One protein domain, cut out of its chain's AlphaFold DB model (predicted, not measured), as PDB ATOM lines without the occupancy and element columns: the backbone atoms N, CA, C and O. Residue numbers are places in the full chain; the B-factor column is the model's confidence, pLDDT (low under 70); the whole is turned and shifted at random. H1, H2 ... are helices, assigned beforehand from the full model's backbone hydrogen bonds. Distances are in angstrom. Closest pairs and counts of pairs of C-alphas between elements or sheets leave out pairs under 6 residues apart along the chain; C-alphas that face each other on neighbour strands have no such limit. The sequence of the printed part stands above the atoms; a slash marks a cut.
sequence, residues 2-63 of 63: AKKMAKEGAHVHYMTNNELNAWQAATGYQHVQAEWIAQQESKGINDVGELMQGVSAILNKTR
ATOM      1  N   ALA A   2     166.320 131.077 153.000       64.94
ATOM      2  CA  ALA A   2     165.652 131.266 151.698       64.94
ATOM      3  C   ALA A   2     166.576 131.748 150.554       64.94
ATOM      4  O   ALA A   2     166.561 131.185 149.468       64.94
ATOM      5  N   LYS A   3     167.473 132.715 150.812       70.56
ATOM      6  CA  LYS A   3     168.455 133.201 149.817       70.56
ATOM      7  C   LYS A   3     169.457 132.138 149.337       70.56
ATOM      8  O   LYS A   3     169.971 132.254 148.231       70.56
ATOM      9  N   LYS A   4     169.762 131.133 150.167       76.00
ATOM     10  CA  LYS A   4     170.658 130.024 149.801       76.00
ATOM     11  C   LYS A   4     169.920 129.019 148.912       76.00
ATOM     12  O   LYS A   4     170.428 128.663 147.863       76.00
ATOM     13  N   MET A   5     168.684 128.684 149.277       77.31
ATOM     14  CA  MET A   5     167.827 127.767 148.515       77.31
ATOM     15  C   MET A   5     167.440 128.348 147.149       77.31
ATOM     16  O   MET A   5     167.442 127.636 146.153       77.31
ATOM     17  N   ALA A   6     167.207 129.662 147.073       76.38
ATOM     18  CA  ALA A   6     166.961 130.340 145.802       76.38
ATOM     19  C   ALA A   6     168.167 130.287 144.851       76.38
ATOM     20  O   ALA A   6     168.000 130.113 143.648       76.38
ATOM     21  N   LYS A   7     169.395 130.374 145.386       77.06
ATOM     22  CA  LYS A   7     170.625 130.170 144.600       77.06
ATOM     23  C   LYS A   7     170.779 128.736 144.090       77.06
ATOM     24  O   LYS A   7     171.438 128.536 143.078       77.06
ATOM     25  N   GLU A   8     170.181 127.768 144.775       87.44
ATOM     26  CA  GLU A   8     170.152 126.353 144.391       87.44
ATOM     27  C   GLU A   8     168.956 126.026 143.467       87.44
ATOM     28  O   GLU A   8     168.717 124.866 143.152       87.44
ATOM     29  N   GLY A   9     168.219 127.046 142.998       84.19
ATOM     30  CA  GLY A   9     167.123 126.912 142.031       84.19
ATOM     31  C   GLY A   9     165.726 126.784 142.645       84.19
ATOM     32  O   GLY A   9     164.754 126.625 141.912       84.19
ATOM     33  N   ALA A  10     165.586 126.866 143.971       83.69
ATOM     34  CA  ALA A  10     164.275 126.820 144.610       83.69
ATOM     35  C   ALA A  10     163.512 128.144 144.438       83.69
ATOM     36  O   ALA A  10     164.027 129.226 144.723       83.69
ATOM     37  N   HIS A  11     162.240 128.060 144.054       80.81
ATOM     38  CA  HIS A  11     161.359 129.221 143.980       80.81
ATOM     39  C   HIS A  11     160.589 129.384 145.291       80.81
ATOM     40  O   HIS A  11     159.907 128.466 145.741       80.81
ATOM     41  N   VAL A  12     160.706 130.560 145.909       81.00
ATOM     42  CA  VAL A  12     159.959 130.911 147.122       81.00
ATOM     43  C   VAL A  12     158.765 131.760 146.718       81.00
ATOM     44  O   VAL A  12     158.942 132.862 146.200       81.00
ATOM     45  N   HIS A  13     157.561 131.252 146.973       84.88
ATOM     46  CA  HIS A  13     156.318 132.009 146.847       84.88
ATOM     47  C   HIS A  13     155.827 132.393 148.237       84.88
ATOM     48  O   HIS A  13     155.622 131.529 149.091       84.88
ATOM     49  N   TYR A  14     155.653 133.690 148.462       83.38
ATOM     50  CA  TYR A  14     154.978 134.182 149.653       83.38
ATOM     51  C   TYR A  14     153.493 134.284 149.336       83.38
ATOM     52  O   TYR A  14     153.114 134.989 148.402       83.38
ATOM     53  N   MET A  15     152.666 133.580 150.111       83.31
ATOM     54  CA  MET A  15     151.219 133.628 149.939       83.31
ATOM     55  C   MET A  15     150.718 135.066 150.056       83.31
ATOM     56  O   MET A  15     151.022 135.780 151.015       83.31
ATOM     57  N   THR A  16     149.904 135.466 149.090       87.75
ATOM     58  CA  THR A  16     149.102 136.682 149.171       87.75
ATOM     59  C   THR A  16     148.061 136.563 150.286       87.75
ATOM     60  O   THR A  16     147.738 135.471 150.761       87.75
ATOM     61  N   ASN A  17     147.461 137.687 150.684       83.19
ATOM     62  CA  ASN A  17     146.410 137.674 151.705       83.19
ATOM     63  C   ASN A  17     145.212 136.793 151.319       83.19
ATOM     64  O   ASN A  17     144.655 136.125 152.186       83.19
ATOM     65  N   ASN A  18     144.856 136.746 150.033       86.12
ATOM     66  CA  ASN A  18     143.753 135.923 149.542       86.12
ATOM     67  C   ASN A  18     144.091 134.429 149.584       86.12
ATOM     68  O   ASN A  18     143.271 133.635 150.042       86.12
ATOM     69  N   GLU A  19     145.298 134.048 149.161       86.56
ATOM     70  CA  GLU A  19     145.770 132.658 149.242       86.56
ATOM     71  C   GLU A  19     145.880 132.193 150.692       86.56
ATOM     72  O   GLU A  19     145.466 131.081 151.010       86.56
ATOM     73  N   LEU A  20     146.366 133.060 151.584       83.69
ATOM     74  CA  LEU A  20     146.418 132.770 153.010       83.69
ATOM     75  C   LEU A  20     145.009 132.558 153.579       83.69
ATOM     76  O   LEU A  20     144.784 131.571 154.268       83.69
ATOM     77  N   ASN A  21     144.043 133.421 153.256       82.94
ATOM     78  CA  ASN A  21     142.666 133.260 153.730       82.94
ATOM     79  C   ASN A  21     142.022 131.965 153.192       82.94
ATOM     80  O   ASN A  21     141.348 131.254 153.936       82.94
ATOM     81  N   ALA A  22     142.261 131.624 151.921       87.19
ATOM     82  CA  ALA A  22     141.778 130.378 151.327       87.19
ATOM     83  C   ALA A  22     142.418 129.144 151.985       87.19
ATOM     84  O   ALA A  22     141.724 128.181 152.305       87.19
ATOM     85  N   TRP A  23     143.726 129.191 152.249       86.81
ATOM     86  CA  TRP A  23     144.443 128.140 152.967       86.81
ATOM     87  C   TRP A  23     143.936 127.982 154.406       86.81
ATOM     88  O   TRP A  23     143.717 126.860 154.861       86.81
ATOM     89  N   GLN A  24     143.688 129.087 155.110       82.81
ATOM     90  CA  GLN A  24     143.136 129.072 156.465       82.81
ATOM     91  C   GLN A  24     141.758 128.402 156.505       82.81
ATOM     92  O   GLN A  24     141.511 127.569 157.377       82.81
ATOM     93  N   ALA A  25     140.892 128.716 155.537       83.50
ATOM     94  CA  ALA A  25     139.573 128.103 155.414       83.50
ATOM     95  C   ALA A  25     139.651 126.611 155.048       83.50
ATOM     96  O   ALA A  25     138.922 125.803 155.614       83.50
ATOM     97  N   ALA A  26     140.551 126.234 154.132       85.88
ATOM     98  CA  ALA A  26     140.682 124.857 153.657       85.88
ATOM     99  C   ALA A  26     141.319 123.914 154.688       85.88
ATOM    100  O   ALA A  26     140.955 122.745 154.766       85.88
ATOM    101  N   THR A  27     142.280 124.407 155.469       84.62
ATOM    102  CA  THR A  27     142.978 123.598 156.480       84.62
ATOM    103  C   THR A  27     142.248 123.542 157.811       84.62
ATOM    104  O   THR A  27     142.545 122.670 158.622       84.62
ATOM    105  N   GLY A  28     141.330 124.482 158.069       80.94
ATOM    106  CA  GLY A  28     140.670 124.593 159.364       80.94
ATOM    107  C   GLY A  28     141.679 124.734 160.505       80.94
ATOM    108  O   GLY A  28     141.450 124.196 161.583       80.94
ATOM    109  N   TYR A  29     142.808 125.418 160.274       80.50
ATOM    110  CA  TYR A  29     143.952 125.447 161.198       80.50
ATOM    111  C   TYR A  29     143.570 125.843 162.636       80.50
ATOM    112  O   TYR A  29     144.195 125.393 163.592       80.50
ATOM    113  N   GLN A  30     142.513 126.645 162.792       79.81
ATOM    114  CA  GLN A  30     141.947 127.049 164.079       79.81
ATOM    115  C   GLN A  30     141.470 125.851 164.911       79.81
ATOM    116  O   GLN A  30     141.586 125.874 166.131       79.81
ATOM    117  N   HIS A  31     140.973 124.795 164.264       84.31
ATOM    118  CA  HIS A  31     140.563 123.563 164.927       84.31
ATOM    119  C   HIS A  31     141.768 122.803 165.483       84.31
ATOM    120  O   HIS A  31     141.793 122.486 166.666       84.31
ATOM    121  N   VAL A  32     142.815 122.627 164.672       85.75
ATOM    122  CA  VAL A  32     144.086 122.021 165.111       85.75
ATOM    123  C   VAL A  32     144.698 122.824 166.261       85.75
ATOM    124  O   VAL A  32     145.232 122.264 167.216       85.75
ATOM    125  N   GLN A  33     144.591 124.151 166.201       84.38
ATOM    126  CA  GLN A  33     145.062 125.044 167.251       84.38
ATOM    127  C   GLN A  33     144.256 124.874 168.550       84.38
ATOM    128  O   GLN A  33     144.850 124.811 169.624       84.38
ATOM    129  N   ALA A  34     142.929 124.751 168.462       85.94
ATOM    130  CA  ALA A  34     142.055 124.501 169.607       85.94
ATOM    131  C   ALA A  34     142.299 123.120 170.238       85.94
ATOM    132  O   ALA A  34     142.400 123.010 171.459       85.94
ATOM    133  N   GLU A  35     142.466 122.077 169.422       89.44
ATOM    134  CA  GLU A  35     142.823 120.736 169.897       89.44
ATOM    135  C   GLU A  35     144.182 120.728 170.597       89.44
ATOM    136  O   GLU A  35     144.345 120.100 171.643       89.44
ATOM    137  N   TRP A  36     145.160 121.449 170.047       89.62
ATOM    138  CA  TRP A  36     146.472 121.569 170.664       89.62
ATOM    139  C   TRP A  36     146.400 122.280 172.021       89.62
ATOM    140  O   TRP A  36     147.006 121.788 172.973       89.62
ATOM    141  N   ILE A  37     145.627 123.369 172.141       88.50
ATOM    142  CA  ILE A  37     145.405 124.068 173.421       88.50
ATOM    143  C   ILE A  37     144.798 123.104 174.448       88.50
ATOM    144  O   ILE A  37     145.373 122.927 175.520       88.50
ATOM    145  N   ALA A  38     143.721 122.395 174.091       88.75
ATOM    146  CA  ALA A  38     143.080 121.424 174.979       88.75
ATOM    147  C   ALA A  38     144.046 120.300 175.421       88.75
ATOM    148  O   ALA A  38     144.047 119.863 176.576       88.75
ATOM    149  N   GLN A  39     144.928 119.845 174.524       91.62
ATOM    150  CA  GLN A  39     145.967 118.870 174.864       91.62
ATOM    151  C   GLN A  39     147.029 119.414 175.826       91.62
ATOM    152  O   GLN A  39     147.568 118.641 176.614       91.62
ATOM    153  N   GLN A  40     147.376 120.701 175.768       89.06
ATOM    154  CA  GLN A  40     148.326 121.275 176.724       89.06
ATOM    155  C   GLN A  40     147.673 121.527 178.089       89.06
ATOM    156  O   GLN A  40     148.267 121.203 179.117       89.06
ATOM    157  N   GLU A  41     146.429 122.004 178.102       87.88
ATOM    158  CA  GLU A  41     145.662 122.225 179.335       87.88
ATOM    159  C   GLU A  41     145.414 120.909 180.084       87.88
ATOM    160  O   GLU A  41     145.631 120.824 181.291       87.88
ATOM    161  N   SER A  42     145.079 119.829 179.367       89.94
ATOM    162  CA  SER A  42     144.960 118.484 179.960       89.94
ATOM    163  C   SER A  42     146.279 117.922 180.511       89.94
ATOM    164  O   SER A  42     146.257 117.015 181.341       89.94
ATOM    165  N   LYS A  43     147.428 118.473 180.100       91.75
ATOM    166  CA  LYS A  43     148.756 118.166 180.664       91.75
ATOM    167  C   LYS A  43     149.134 119.086 181.829       91.75
ATOM    168  O   LYS A  43     150.247 118.984 182.339       91.75
ATOM    169  N   GLY A  44     148.228 119.969 182.252       88.94
ATOM    170  CA  GLY A  44     148.447 120.920 183.339       88.94
ATOM    171  C   GLY A  44     149.287 122.135 182.945       88.94
ATOM    172  O   GLY A  44     149.766 122.848 183.826       88.94
ATOM    173  N   ILE A  45     149.494 122.374 181.645       86.19
ATOM    174  CA  ILE A  45     150.118 123.606 181.164       86.19
ATOM    175  C   ILE A  45     149.011 124.649 181.038       86.19
ATOM    176  O   ILE A  45     148.181 124.587 180.132       86.19
ATOM    177  N   ASN A  46     149.008 125.590 181.974       80.38
ATOM    178  CA  ASN A  46     148.055 126.693 182.006       80.38
ATOM    179  C   ASN A  46     148.515 127.830 181.072       80.38
ATOM    180  O   ASN A  46     149.656 127.845 180.610       80.38
ATOM    181  N   ASP A  47     147.614 128.764 180.769       84.50
ATOM    182  CA  ASP A  47     147.880 130.001 180.007       84.50
ATOM    183  C   ASP A  47     148.230 129.813 178.517       84.50
ATOM    184  O   ASP A  47     148.537 130.765 177.795       84.50
ATOM    185  N   VAL A  48     148.120 128.588 178.000       85.00
ATOM    186  CA  VAL A  48     148.405 128.270 176.590       85.00
ATOM    187  C   VAL A  48     147.423 128.963 175.646       85.00
ATOM    188  O   VAL A  48     147.822 129.439 174.581       85.00
ATOM    189  N   GLY A  49     146.156 129.080 176.046       82.44
ATOM    190  CA  GLY A  49     145.155 129.849 175.310       82.44
ATOM    191  C   GLY A  49     145.537 131.326 175.164       82.44
ATOM    192  O   GLY A  49     145.512 131.856 174.050       82.44
ATOM    193  N   GLU A  50     145.960 131.978 176.251       85.44
ATOM    194  CA  GLU A  50     146.399 133.383 176.236       85.44
ATOM    195  C   GLU A  50     147.671 133.578 175.404       85.44
ATOM    196  O   GLU A  50     147.762 134.509 174.600       85.44
ATOM    197  N   LEU A  51     148.630 132.654 175.515       86.12
ATOM    198  CA  LEU A  51     149.842 132.677 174.700       86.12
ATOM    199  C   LEU A  51     149.509 132.585 173.205       86.12
ATOM    200  O   LEU A  51     150.040 133.357 172.403       86.12
ATOM    201  N   MET A  52     148.578 131.709 172.816       83.19
ATOM    202  CA  MET A  52     148.147 131.591 171.421       83.19
ATOM    203  C   MET A  52     147.359 132.810 170.925       83.19
ATOM    204  O   MET A  52     147.466 133.161 169.743       83.19
ATOM    205  N   GLN A  53     146.618 133.496 171.797       83.75
ATOM    206  CA  GLN A  53     146.013 134.790 171.467       83.75
ATOM    207  C   GLN A  53     147.088 135.859 171.219       83.75
ATOM    208  O   GLN A  53     147.011 136.582 170.223       83.75
ATOM    209  N   GLY A  54     148.131 135.909 172.053       83.81
ATOM    210  CA  GLY A  54     149.276 136.805 171.873       83.81
ATOM    211  C   GLY A  54     150.019 136.561 170.556       83.81
ATOM    212  O   GLY A  54     150.277 137.499 169.799       83.81
ATOM    213  N   VAL A  55     150.284 135.294 170.226       80.81
ATOM    214  CA  VAL A  55     150.885 134.899 168.939       80.81
ATOM    215  C   VAL A  55     150.008 135.337 167.763       80.81
ATOM    216  O   VAL A  55     150.509 135.921 166.800       80.81
ATOM    217  N   SER A  56     148.692 135.131 167.857       79.00
ATOM    218  CA  SER A  56     147.739 135.542 166.815       79.00
ATOM    219  C   SER A  56     147.724 137.063 166.619       79.00
ATOM    220  O   SER A  56     147.688 137.545 165.487       79.00
ATOM    221  N   ALA A  57     147.814 137.837 167.704       80.44
ATOM    222  CA  ALA A  57     147.878 139.294 167.644       80.44
ATOM    223  C   ALA A  57     149.169 139.806 166.979       80.44
ATOM    224  O   ALA A  57     149.118 140.768 166.210       80.44
ATOM    225  N   ILE A  58     150.314 139.163 167.230       77.56
ATOM    226  CA  ILE A  58     151.592 139.505 166.583       77.56
ATOM    227  C   ILE A  58     151.531 139.201 165.082       77.56
ATOM    228  O   ILE A  58     151.887 140.053 164.266       77.56
ATOM    229  N   LEU A  59     151.024 138.023 164.705       70.12
ATOM    230  CA  LEU A  59     150.875 137.637 163.299       70.12
ATOM    231  C   LEU A  59     149.948 138.597 162.539       70.12
ATOM    232  O   LEU A  59     150.269 138.994 161.423       70.12
ATOM    233  N   ASN A  60     148.854 139.039 163.164       67.19
ATOM    234  CA  ASN A  60     147.933 140.005 162.563       67.19
ATOM    235  C   ASN A  60     148.500 141.432 162.479       67.19
ATOM    236  O   ASN A  60     148.150 142.159 161.558       67.19
ATOM    237  N   LYS A  61     149.380 141.842 163.405       62.06
ATOM    238  CA  LYS A  61     150.059 143.155 163.363       62.06
ATOM    239  C   LYS A  61     151.164 143.249 162.317       62.06
ATOM    240  O   LYS A  61     151.552 144.351 161.953       62.06
ATOM    241  N   THR A  62     151.699 142.113 161.881       51.81
ATOM    242  CA  THR A  62     152.799 142.057 160.905       51.81
ATOM    243  C   THR A  62     152.276 141.995 159.460       51.81
ATOM    244  O   THR A  62     153.050 141.753 158.537       51.81
ATOM    245  N   ARG A  63     150.962 142.182 159.269       47.25
ATOM    246  CA  ARG A  63     150.269 142.155 157.977       47.25
ATOM    247  C   ARG A  63     150.132 143.549 157.372       47.25
ATOM    248  O   ARG A  63     149.889 144.502 158.144       47.25
TER     249      ARG A  63
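Overview. This is residues 2 to 63 of the 63 residues of an uncharacterized protein of Citrobacter freundii (UniProt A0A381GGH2). The model is an open, elongated chain of helices: H3 and H4 make a V-shaped helical hairpin that meets only near its turn, H2 makes a corner with the first end of H3, and a stretched link leads from H2 to the small helix H1, far from the rest. No core is formed, and the contacts between helices are few. The printed part has 62 residues with four named helices, H1, H2, H3 and H4 in chain order, and no named strand; the class is all helix. It is only just extended, close to loose, with a radius of gyration of the C-alphas of 16.0 A and spans of 46 by 25 by 22 A.

Along the chain. H1, residues 2 to 7, begins at C-alpha 2 at (165.652, 131.266, 151.698). After a short link of 9 residues comes H2, residues 17 to 27, 15.3 A from first to last C-alpha. A tight link of one residue, Gly 28, leads to H3, residues 29 to 41, 18.5 A long, which ends at C-alpha 41 at (145.662, 122.225, 179.335). After a short link of 6 residues follows H4, residues 48 to 61, the longest helix with 14 residues and 20.0 A, ending at C-alpha 61 at (150.059, 143.155, 163.363).

Arrangement. H1 is apart from H2, H3 and H4. H2 and H3 are close but not clearly touching: their closest C-alphas, those of Gln 24 and Gln 30, are 8.0 A apart. They run the same way at a steep tilt of 59 degrees. H2 and H4 are apart. H3 and H4 touch, and their closest C-alphas, those of Ile 37 and Val 48, are 6.1 A apart. H3 touches H4 with residues 37 to 41 alone, and H4 touches H3 with residues 48 to 49 alone. The two form a helical hairpin, running opposite ways at a shallow tilt of 33 degrees, only just short of steep. In H1, H2, H3 and H4 every O i to N i+4 pair is within hydrogen-bond range.

Size, cuts and confidence. The two C-alphas farthest apart, those of Gly 9 and Gly 44, are 45.7 A apart. Residues 4 to 9, of which 4 to 7 belong to H1, stand free, as do residues 24 to 32 and residues 53 to 62. The printed part has no cut and no long link, and it ends at Arg 63, the chain's last residue. The mean pLDDT of the printed part is 81.7; residue 2 and residues 60 to 63 are under 70.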